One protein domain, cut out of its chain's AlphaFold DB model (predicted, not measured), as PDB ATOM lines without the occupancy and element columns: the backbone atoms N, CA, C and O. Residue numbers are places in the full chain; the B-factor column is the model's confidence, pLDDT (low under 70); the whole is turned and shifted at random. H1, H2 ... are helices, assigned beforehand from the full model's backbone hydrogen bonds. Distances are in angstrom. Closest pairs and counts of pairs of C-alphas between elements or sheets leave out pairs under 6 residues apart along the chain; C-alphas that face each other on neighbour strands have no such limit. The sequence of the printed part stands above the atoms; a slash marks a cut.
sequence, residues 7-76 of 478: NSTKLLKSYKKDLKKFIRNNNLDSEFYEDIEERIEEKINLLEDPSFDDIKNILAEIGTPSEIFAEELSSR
ATOM      1  N   ASN A   7     -15.696 -46.956 -30.660       84.94
ATOM      2  CA  ASN A   7     -15.331 -45.680 -31.271       84.94
ATOM      3  C   ASN A   7     -14.354 -44.915 -30.376       84.94
ATOM      4  O   ASN A   7     -13.325 -44.456 -30.875       84.94
ATOM      5  N   SER A   8     -14.599 -44.889 -29.065       86.69
ATOM      6  CA  SER A   8     -13.678 -44.326 -28.066       86.69
ATOM      7  C   SER A   8     -12.326 -45.036 -28.058       86.69
ATOM      8  O   SER A   8     -11.271 -44.402 -28.111       86.69
ATOM      9  N   THR A   9     -12.339 -46.370 -28.127       85.31
ATOM     10  CA  THR A   9     -11.121 -47.185 -28.233       85.31
ATOM     11  C   THR A   9     -10.340 -46.862 -29.508       85.31
ATOM     12  O   THR A   9      -9.107 -46.813 -29.498       85.31
ATOM     13  N   LYS A  10     -11.035 -46.649 -30.634       88.75
ATOM     14  CA  LYS A  10     -10.404 -46.307 -31.916       88.75
ATOM     15  C   LYS A  10      -9.789 -44.906 -31.883       88.75
ATOM     16  O   LYS A  10      -8.674 -44.743 -32.380       88.75
ATOM     17  N   LEU A  11     -10.483 -43.933 -31.290       88.19
ATOM     18  CA  LEU A  11      -9.999 -42.561 -31.129       88.19
ATOM     19  C   LEU A  11      -8.728 -42.528 -30.271       88.19
ATOM     20  O   LEU A  11      -7.696 -42.035 -30.726       88.19
ATOM     21  N   LEU A  12      -8.767 -43.162 -29.096       88.56
ATOM     22  CA  LEU A  12      -7.628 -43.247 -28.182       88.56
ATOM     23  C   LEU A  12      -6.419 -43.945 -28.828       88.56
ATOM     24  O   LEU A  12      -5.293 -43.459 -28.737       88.56
ATOM     25  N   LYS A  13      -6.639 -45.057 -29.545       89.19
ATOM     26  CA  LYS A  13      -5.563 -45.748 -30.278       89.19
ATOM     27  C   LYS A  13      -4.956 -44.888 -31.386       89.19
ATOM     28  O   LYS A  13      -3.749 -44.970 -31.607       89.19
ATOM     29  N   SER A  14      -5.769 -44.098 -32.093       88.75
ATOM     30  CA  SER A  14      -5.261 -43.173 -33.111       88.75
ATOM     31  C   SER A  14      -4.374 -42.113 -32.471       88.75
ATOM     32  O   SER A  14      -3.240 -41.936 -32.905       88.75
ATOM     33  N   TYR A  15      -4.846 -41.502 -31.384       89.25
ATOM     34  CA  TYR A  15      -4.103 -40.480 -30.658       89.25
ATOM     35  C   TYR A  15      -2.765 -41.008 -30.117       89.25
ATOM     36  O   TYR A  15      -1.717 -40.445 -30.425       89.25
ATOM     37  N   LYS A  16      -2.763 -42.153 -29.414       88.94
ATOM     38  CA  LYS A  16      -1.532 -42.792 -28.906       88.94
ATOM     39  C   LYS A  16      -0.541 -43.102 -30.040       88.94
ATOM     40  O   LYS A  16       0.665 -42.884 -29.914       88.94
ATOM     41  N   LYS A  17      -1.037 -43.566 -31.194       89.44
ATOM     42  CA  LYS A  17      -0.204 -43.825 -32.379       89.44
ATOM     43  C   LYS A  17       0.402 -42.541 -32.949       89.44
ATOM     44  O   LYS A  17       1.574 -42.554 -33.334       89.44
ATOM     45  N   ASP A  18      -0.374 -41.467 -33.014       83.44
ATOM     46  CA  ASP A  18       0.081 -40.175 -33.522       83.44
ATOM     47  C   ASP A  18       1.102 -39.535 -32.575       83.44
ATOM     48  O   ASP A  18       2.155 -39.101 -33.046       83.44
ATOM     49  N   LEU A  19       0.886 -39.604 -31.258       85.56
ATOM     50  CA  LEU A  19       1.833 -39.167 -30.226       85.56
ATOM     51  C   LEU A  19       3.165 -39.927 -30.317       85.56
ATOM     52  O   LEU A  19       4.225 -39.317 -30.454       85.56
ATOM     53  N   LYS A  20       3.127 -41.265 -30.367       86.06
ATOM     54  CA  LYS A  20       4.334 -42.101 -30.505       86.06
ATOM     55  C   LYS A  20       5.094 -41.817 -31.802       86.06
ATOM     56  O   LYS A  20       6.326 -41.801 -31.837       86.06
ATOM     57  N   LYS A  21       4.365 -41.582 -32.898       85.56
ATOM     58  CA  LYS A  21       4.951 -41.197 -34.187       85.56
ATOM     59  C   LYS A  21       5.565 -39.797 -34.122       85.56
ATOM     60  O   LYS A  21       6.594 -39.578 -34.757       85.56
ATOM     61  N   PHE A  22       4.953 -38.870 -33.391       81.31
ATOM     62  CA  PHE A  22       5.442 -37.509 -33.209       81.31
ATOM     63  C   PHE A  22       6.736 -37.480 -32.388       81.31
ATOM     64  O   PHE A  22       7.729 -36.934 -32.862       81.31
ATOM     65  N   ILE A  23       6.768 -38.168 -31.243       79.62
ATOM     66  CA  ILE A  23       7.958 -38.315 -30.387       79.62
ATOM     67  C   ILE A  23       9.124 -38.915 -31.180       79.62
ATOM     68  O   ILE A  23      10.209 -38.334 -31.235       79.62
ATOM     69  N   ARG A  24       8.878 -40.006 -31.922       78.31
ATOM     70  CA  ARG A  24       9.893 -40.630 -32.787       78.31
ATOM     71  C   ARG A  24      10.373 -39.712 -33.914       78.31
ATOM     72  O   ARG A  24      11.541 -39.755 -34.278       78.31
ATOM     73  N   ASN A  25       9.480 -38.930 -34.520       78.69
ATOM     74  CA  ASN A  25       9.839 -38.050 -35.635       78.69
ATOM     75  C   ASN A  25      10.678 -36.845 -35.201       78.69
ATOM     76  O   ASN A  25      11.378 -36.300 -36.050       78.69
ATOM     77  N   ASN A  26      10.580 -36.441 -33.933       72.25
ATOM     78  CA  ASN A  26      11.231 -35.253 -33.389       72.25
ATOM     79  C   ASN A  26      12.360 -35.585 -32.388       72.25
ATOM     80  O   ASN A  26      12.873 -34.679 -31.733       72.25
ATOM     81  N   ASN A  27      12.763 -36.863 -32.275       76.38
ATOM     82  CA  ASN A  27      13.769 -37.352 -31.316       76.38
ATOM     83  C   ASN A  27      13.531 -36.814 -29.888       76.38
ATOM     84  O   ASN A  27      14.439 -36.267 -29.251       76.38
ATOM     85  N   LEU A  28      12.284 -36.898 -29.423       76.56
ATOM     86  CA  LEU A  28      11.911 -36.594 -28.041       76.56
ATOM     87  C   LEU A  28      12.108 -37.844 -27.173       76.56
ATOM     88  O   LEU A  28      12.116 -38.959 -27.704       76.56
ATOM     89  N   ASP A  29      12.299 -37.651 -25.869       78.75
ATOM     90  CA  ASP A  29      12.444 -38.765 -24.929       78.75
ATOM     91  C   ASP A  29      11.188 -39.650 -24.945       78.75
ATOM     92  O   ASP A  29      10.064 -39.155 -25.062       78.75
ATOM     93  N   SER A  30      11.377 -40.966 -24.874       77.44
ATOM     94  CA  SER A  30      10.271 -41.914 -24.778       77.44
ATOM     95  C   SER A  30       9.555 -41.844 -23.435       77.44
ATOM     96  O   SER A  30       8.377 -42.184 -23.407       77.44
ATOM     97  N   GLU A  31      10.209 -41.361 -22.373       78.69
ATOM     98  CA  GLU A  31       9.569 -41.158 -21.063       78.69
ATOM     99  C   GLU A  31       8.373 -40.191 -21.162       78.69
ATOM    100  O   GLU A  31       7.321 -40.446 -20.585       78.69
ATOM    101  N   PHE A  32       8.435 -39.176 -22.038       78.62
ATOM    102  CA  PHE A  32       7.298 -38.273 -22.278       78.62
ATOM    103  C   PHE A  32       6.051 -38.978 -22.827       78.62
ATOM    104  O   PHE A  32       4.935 -38.490 -22.660       78.62
ATOM    105  N   TYR A  33       6.220 -40.097 -23.540       82.81
ATOM    106  CA  TYR A  33       5.078 -40.880 -24.006       82.81
ATOM    107  C   TYR A  33       4.375 -41.563 -22.830       82.81
ATOM    108  O   TYR A  33       3.146 -41.582 -22.804       82.81
ATOM    109  N   GLU A  34       5.150 -42.100 -21.887       82.12
ATOM    110  CA  GLU A  34       4.644 -42.816 -20.714       82.12
ATOM    111  C   GLU A  34       3.916 -41.852 -19.768       82.12
ATOM    112  O   GLU A  34       2.771 -42.122 -19.418       82.12
ATOM    113  N   ASP A  35       4.480 -40.668 -19.507       81.81
ATOM    114  CA  ASP A  35       3.849 -39.626 -18.678       81.81
ATOM    115  C   ASP A  35       2.485 -39.164 -19.230       81.81
ATOM    116  O   ASP A  35       1.508 -38.979 -18.498       81.81
ATOM    117  N   ILE A  36       2.397 -38.952 -20.549       85.19
ATOM    118  CA  ILE A  36       1.146 -38.525 -21.195       85.19
ATOM    119  C   ILE A  36       0.144 -39.684 -21.230       85.19
ATOM    120  O   ILE A  36      -1.054 -39.467 -21.051       85.19
ATOM    121  N   GLU A  37       0.611 -40.912 -21.465       84.94
ATOM    122  CA  GLU A  37      -0.228 -42.109 -21.435       84.94
ATOM    123  C   GLU A  37      -0.831 -42.337 -20.043       84.94
ATOM    124  O   GLU A  37      -2.043 -42.549 -19.948       84.94
ATOM    125  N   GLU A  38      -0.034 -42.199 -18.984       83.69
ATOM    126  CA  GLU A  38      -0.479 -42.295 -17.593       83.69
ATOM    127  C   GLU A  38      -1.523 -41.220 -17.271       83.69
ATOM    128  O   GLU A  38      -2.616 -41.545 -16.810       83.69
ATOM    129  N   ARG A  39      -1.272 -39.956 -17.641       82.94
ATOM    130  CA  ARG A  39      -2.230 -38.855 -17.431       82.94
ATOM    131  C   ARG A  39      -3.573 -39.078 -18.138       82.94
ATOM    132  O   ARG A  39      -4.624 -38.707 -17.607       82.94
ATOM    133  N   ILE A  40      -3.567 -39.667 -19.339       86.25
ATOM    134  CA  ILE A  40      -4.808 -40.053 -20.033       86.25
ATOM    135  C   ILE A  40      -5.541 -41.126 -19.226       86.25
ATOM    136  O   ILE A  40      -6.756 -41.046 -19.044       86.25
ATOM    137  N   GLU A  41      -4.820 -42.139 -18.756       85.31
ATOM    138  CA  GLU A  41      -5.405 -43.267 -18.035       85.31
ATOM    139  C   GLU A  41      -5.958 -42.863 -16.668       85.31
ATOM    140  O   GLU A  41      -7.062 -43.288 -16.323       85.31
ATOM    141  N   GLU A  42      -5.280 -41.978 -15.938       84.19
ATOM    142  CA  GLU A  42      -5.789 -41.369 -14.706       84.19
ATOM    143  C   GLU A  42      -7.131 -40.669 -14.939       84.19
ATOM    144  O   GLU A  42      -8.117 -40.970 -14.262       84.19
ATOM    145  N   LYS A  43      -7.209 -39.793 -15.950       84.75
ATOM    146  CA  LYS A  43      -8.441 -39.056 -16.274       84.75
ATOM    147  C   LYS A  43      -9.583 -39.974 -16.712       84.75
ATOM    148  O   LYS A  43     -10.726 -39.741 -16.332       84.75
ATOM    149  N   ILE A  44      -9.290 -41.037 -17.464       86.56
ATOM    150  CA  ILE A  44     -10.298 -42.035 -17.857       86.56
ATOM    151  C   ILE A  44     -10.782 -42.832 -16.640       86.56
ATOM    152  O   ILE A  44     -11.972 -43.119 -16.523       86.56
ATOM    153  N   ASN A  45      -9.886 -43.197 -15.722       84.12
ATOM    154  CA  ASN A  45     -10.238 -44.013 -14.562       84.12
ATOM    155  C   ASN A  45     -11.146 -43.273 -13.565       84.12
ATOM    156  O   ASN A  45     -11.944 -43.935 -12.893       84.12
ATOM    157  N   LEU A  46     -11.092 -41.936 -13.524       84.81
ATOM    158  CA  LEU A  46     -11.976 -41.086 -12.715       84.81
ATOM    159  C   LEU A  46     -13.444 -41.082 -13.182       84.81
ATOM    160  O   LEU A  46     -14.323 -40.730 -12.402       84.81
ATOM    161  N   LEU A  47     -13.728 -41.495 -14.421       81.44
ATOM    162  CA  LEU A  47     -15.086 -41.547 -14.973       81.44
ATOM    163  C   LEU A  47     -15.661 -42.956 -14.852       81.44
ATOM    164  O   LEU A  47     -15.021 -43.908 -15.291       81.44
ATOM    165  N   GLU A  48     -16.844 -43.122 -14.254       75.56
ATOM    166  CA  GLU A  48     -17.490 -44.439 -14.095       75.56
ATOM    167  C   GLU A  48     -17.767 -45.119 -15.443       75.56
ATOM    168  O   GLU A  48     -17.254 -46.218 -15.646       75.56
ATOM    169  N   ASP A  49     -18.428 -44.423 -16.375       80.31
ATOM    170  CA  ASP A  49     -18.713 -44.890 -17.740       80.31
ATOM    171  C   ASP A  49     -18.343 -43.807 -18.779       80.31
ATOM    172  O   ASP A  49     -19.182 -42.982 -19.146       80.31
ATOM    173  N   PRO A  50     -17.081 -43.759 -19.247       81.38
ATOM    174  CA  PRO A  50     -16.618 -42.719 -20.166       81.38
ATOM    175  C   PRO A  50     -17.278 -42.833 -21.548       81.38
ATOM    176  O   PRO A  50     -17.128 -43.841 -22.245       81.38
ATOM    177  N   SER A  51     -17.964 -41.770 -21.971       85.44
ATOM    178  CA  SER A  51     -18.545 -41.648 -23.309       85.44
ATOM    179  C   SER A  51     -17.510 -41.213 -24.355       85.44
ATOM    180  O   SER A  51     -16.406 -40.763 -24.041       85.44
ATOM    181  N   PHE A  52     -17.880 -41.298 -25.635       85.44
ATOM    182  CA  PHE A  52     -17.044 -40.799 -26.731       85.44
ATOM    183  C   PHE A  52     -16.700 -39.314 -26.594       85.44
ATOM    184  O   PHE A  52     -15.559 -38.926 -26.862       85.44
ATOM    185  N   ASP A  53     -17.662 -38.495 -26.164       85.50
ATOM    186  CA  ASP A  53     -17.430 -37.067 -25.964       85.50
ATOM    187  C   ASP A  53     -16.509 -36.820 -24.766       85.50
ATOM    188  O   ASP A  53     -15.650 -35.946 -24.847       85.50
ATOM    189  N   ASP A  54     -16.572 -37.648 -23.719       85.25
ATOM    190  CA  ASP A  54     -15.641 -37.565 -22.586       85.25
ATOM    191  C   ASP A  54     -14.203 -37.866 -23.017       85.25
ATOM    192  O   ASP A  54     -13.287 -37.107 -22.705       85.25
ATOM    193  N   ILE A  55     -13.989 -38.922 -23.811       86.81
ATOM    194  CA  ILE A  55     -12.658 -39.241 -24.353       86.81
ATOM    195  C   ILE A  55     -12.170 -38.143 -25.292       86.81
ATOM    196  O   ILE A  55     -11.007 -37.749 -25.237       86.81
ATOM    197  N   LYS A  56     -13.046 -37.616 -26.148       86.94
ATOM    198  CA  LYS A  56     -12.708 -36.509 -27.045       86.94
ATOM    199  C   LYS A  56     -12.309 -35.254 -26.264       86.94
ATOM    200  O   LYS A  56     -11.329 -34.615 -26.638       86.94
ATOM    201  N   ASN A  57     -13.023 -34.936 -25.186       86.88
ATOM    202  CA  ASN A  57     -12.740 -33.789 -24.326       86.88
ATOM    203  C   ASN A  57     -11.431 -33.974 -23.551       86.88
ATOM    204  O   ASN A  57     -10.620 -33.054 -23.540       86.88
ATOM    205  N   ILE A  58     -11.170 -35.164 -22.996       86.12
ATOM    206  CA  ILE A  58      -9.895 -35.486 -22.330       86.12
ATOM    207  C   ILE A  58      -8.719 -35.309 -23.298       86.12
ATOM    208  O   ILE A  58      -7.722 -34.680 -22.958       86.12
ATOM    209  N   LEU A  59      -8.828 -35.830 -24.525       88.19
ATOM    210  CA  LEU A  59      -7.761 -35.703 -25.523       88.19
ATOM    211  C   LEU A  59      -7.576 -34.256 -26.008       88.19
ATOM    212  O   LEU A  59      -6.453 -33.857 -26.298       88.19
ATOM    213  N   ALA A  60      -8.655 -33.471 -26.087       82.50
ATOM    214  CA  ALA A  60      -8.579 -32.049 -26.412       82.50
ATOM    215  C   ALA A  60      -7.939 -31.227 -25.281       82.50
ATOM    216  O   ALA A  60      -7.158 -30.327 -25.562       82.50
ATOM    217  N   GLU A  61      -8.230 -31.560 -24.020       81.50
ATOM    218  CA  GLU A  61      -7.633 -30.922 -22.840       81.50
ATOM    219  C   GLU A  61      -6.130 -31.209 -22.738       81.50
ATOM    220  O   GLU A  61      -5.347 -30.325 -22.403       81.50
ATOM    221  N   ILE A  62      -5.721 -32.440 -23.050       83.25
ATOM    222  CA  ILE A  62      -4.305 -32.826 -23.078       83.25
ATOM    223  C   ILE A  62      -3.571 -32.144 -24.237       83.25
ATOM    224  O   ILE A  62      -2.378 -31.875 -24.132       83.25
ATOM    225  N   GLY A  63      -4.286 -31.817 -25.312       78.31
ATOM    226  CA  GLY A  63      -3.753 -31.114 -26.469       78.31
ATOM    227  C   GLY A  63      -3.181 -32.054 -27.526       78.31
ATOM    228  O   GLY A  63      -3.034 -33.267 -27.352       78.31
ATOM    229  N   THR A  64      -2.879 -31.494 -28.689       81.88
ATOM    230  CA  THR A  64      -2.207 -32.227 -29.763       81.88
ATOM    231  C   THR A  64      -0.720 -32.409 -29.443       81.88
ATOM    232  O   THR A  64      -0.133 -31.571 -28.760       81.88
ATOM    233  N   PRO A  65      -0.044 -33.442 -29.985       76.75
ATOM    234  CA  PRO A  65       1.397 -33.614 -29.784       76.75
ATOM    235  C   PRO A  65       2.224 -32.358 -30.112       76.75
ATOM    236  O   PRO A  65       3.219 -32.082 -29.456       76.75
ATOM    237  N   SER A  66       1.803 -31.565 -31.102       70.38
ATOM    238  CA  SER A  66       2.468 -30.305 -31.451       70.38
ATOM    239  C   SER A  66       2.309 -29.214 -30.390       70.38
ATOM    240  O   SER A  66       3.221 -28.414 -30.227       70.38
ATOM    241  N   GLU A  67       1.167 -29.164 -29.702       76.38
ATOM    242  CA  GLU A  67       0.890 -28.192 -28.636       76.38
ATOM    243  C   GLU A  67       1.611 -28.580 -27.345       76.38
ATOM    244  O   GLU A  67       2.232 -27.725 -26.723       76.38
ATOM    245  N   ILE A  68       1.601 -29.873 -26.997       79.38
ATOM    246  CA  ILE A  68       2.252 -30.399 -25.788       79.38
ATOM    247  C   ILE A  68       3.755 -30.111 -25.796       79.38
ATOM    248  O   ILE A  68       4.309 -29.731 -24.775       79.38
ATOM    249  N   PHE A  69       4.405 -30.267 -26.953       76.88
ATOM    250  CA  PHE A  69       5.854 -30.104 -27.095       76.88
ATOM    251  C   PHE A  69       6.248 -28.781 -27.765       76.88
ATOM    252  O   PHE A  69       7.358 -28.663 -28.285       76.88
ATOM    253  N   ALA A  70       5.355 -27.788 -27.825       70.31
ATOM    254  CA  ALA A  70       5.637 -26.517 -28.498       70.31
ATOM    255  C   ALA A  70       6.849 -25.783 -27.882       70.31
ATOM    256  O   ALA A  70       7.635 -25.154 -28.598       70.31
ATOM    257  N   GLU A  71       7.043 -25.902 -26.569       62.03
ATOM    258  CA  GLU A  71       8.151 -25.285 -25.833       62.03
ATOM    259  C   GLU A  71       9.475 -26.058 -26.035       62.03
ATOM    260  O   GLU A  71      10.503 -25.474 -26.395       62.03
ATOM    261  N   GLU A  72       9.448 -27.395 -25.971       64.19
ATOM    262  CA  GLU A  72      10.595 -28.257 -26.306       64.19
ATOM    263  C   GLU A  72      11.030 -28.143 -27.773       64.19
ATOM    264  O   GLU A  72      12.209 -28.299 -28.095       64.19
ATOM    265  N   LEU A  73      10.097 -27.878 -28.688       62.03
ATOM    266  CA  LEU A  73      10.396 -27.711 -30.110       62.03
ATOM    267  C   LEU A  73      10.886 -26.297 -30.437       62.03
ATOM    268  O   LEU A  73      11.772 -26.145 -31.279       62.03
ATOM    269  N   SER A  74      10.361 -25.267 -29.767       55.00
ATOM    270  CA  SER A  74      10.818 -23.882 -29.955       55.00
ATOM    271  C   SER A  74      12.222 -23.650 -29.388       55.00
ATOM    272  O   SER A  74      13.017 -22.945 -30.009       55.00
ATOM    273  N   SER A  75      12.585 -24.330 -28.296       52.00
ATOM    274  CA  SER A  75      13.956 -24.343 -27.763       52.00
ATOM    275  C   SER A  75      14.959 -25.125 -28.630       52.00
ATOM    276  O   SER A  75      16.166 -24.912 -28.512       52.00
ATOM    277  N   ARG A  76      14.480 -25.994 -29.536       53.47
ATOM    278  CA  ARG A  76      15.312 -26.800 -30.451       53.47
ATOM    279  C   ARG A  76      15.494 -26.219 -31.854       53.47
ATOM    280  O   ARG A  76      16.259 -26.801 -32.612       53.47
TER     281      ARG A  76
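This is residues 7 to 76 of the 478 residues of an uncharacterized protein of Candidatus Gracilibacteria bacterium GN02-872 (UniProt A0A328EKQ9). Three helices, H1, H2 and H3, lie lengthwise as an up-and-down bundle, each running against the one before it, and their places make a triangle rather than a layer. The third row is broken: past the end of H3 it goes on through two very short helices, H4 beside H1 and then H5, which touches no helix and lies toward one end of the long axis. The printed part has 70 residues with five named helices, in the order H1, H2, H3, H4, H5, and no named strand; its class is all helix. The whole is compact, with a radius of gyration of the C-alphas of 12.6 A, and its outline is a rod spanning 40 by 19 by 18 A.

H1, the longest helix, holds residues 7 to 25 and measures 26.7 A from C-alpha 7 at (-15.331, -45.680, -31.271) to C-alpha 25 at (9.839, -38.050, -35.635). H2, residues 31 to 45, is 21.0 A long. H3, residues 52 to 62, is 15.5 A long. H4 holds residues 65 to 68 and measures 5.2 A. H5, residues 70 to 74, measures 6.0 A and ends with C-alpha 74 at (10.818, -23.882, -29.955).

H1 is the hub, touching H2, H3 and H4. With residues 16 to 23 alone it touches H2, at a shallow tilt of 16 degrees, opposite ways; the closest C-alphas, of Lys 20 and Tyr 33, are 6.7 A apart. With residues 7 to 15 alone it touches H3, at a shallow tilt of 23 degrees, the same way; the closest C-alphas, of Ser 8 and Phe 52, are 5.1 A apart. With residues 18 to 22 alone it touches H4, the closest C-alphas being those of Leu 19 and Pro 65, 5.6 A apart. H2 touches H3 with residues 40 to 44 alone, at a steep tilt of 39 degrees, opposite ways; the closest C-alphas, of Lys 43 and Ile 58, are 7.2 A apart. H1 and H2 form a helical hairpin, as do H2 and H3. The helix packing is mostly aligned, but only just, with 2 of 3 pairs at a shallow tilt. H3 and H4 are close but not clearly touching, with the C-alphas of Ile 62 and Ile 68 7.5 A apart. H4 and H5 meet only through their link, while H5 is apart from H1, H2 and H3. Every O i to N i+4 pair is within hydrogen-bond range in H1, H2, H3 and H5; H4 is too short for such a pair, and its one O i to N i+3 pair is not within range.

The two C-alphas farthest apart, of Glu 48 and Arg 76, are 40.7 A apart. The printed part has no cut. The links H1 to H2, H3 to H4 and H4 to H5 are tight, and H2 to H3 is short. The mean pLDDT of the printed part is 80.7; residues 71 to 76 are under 70.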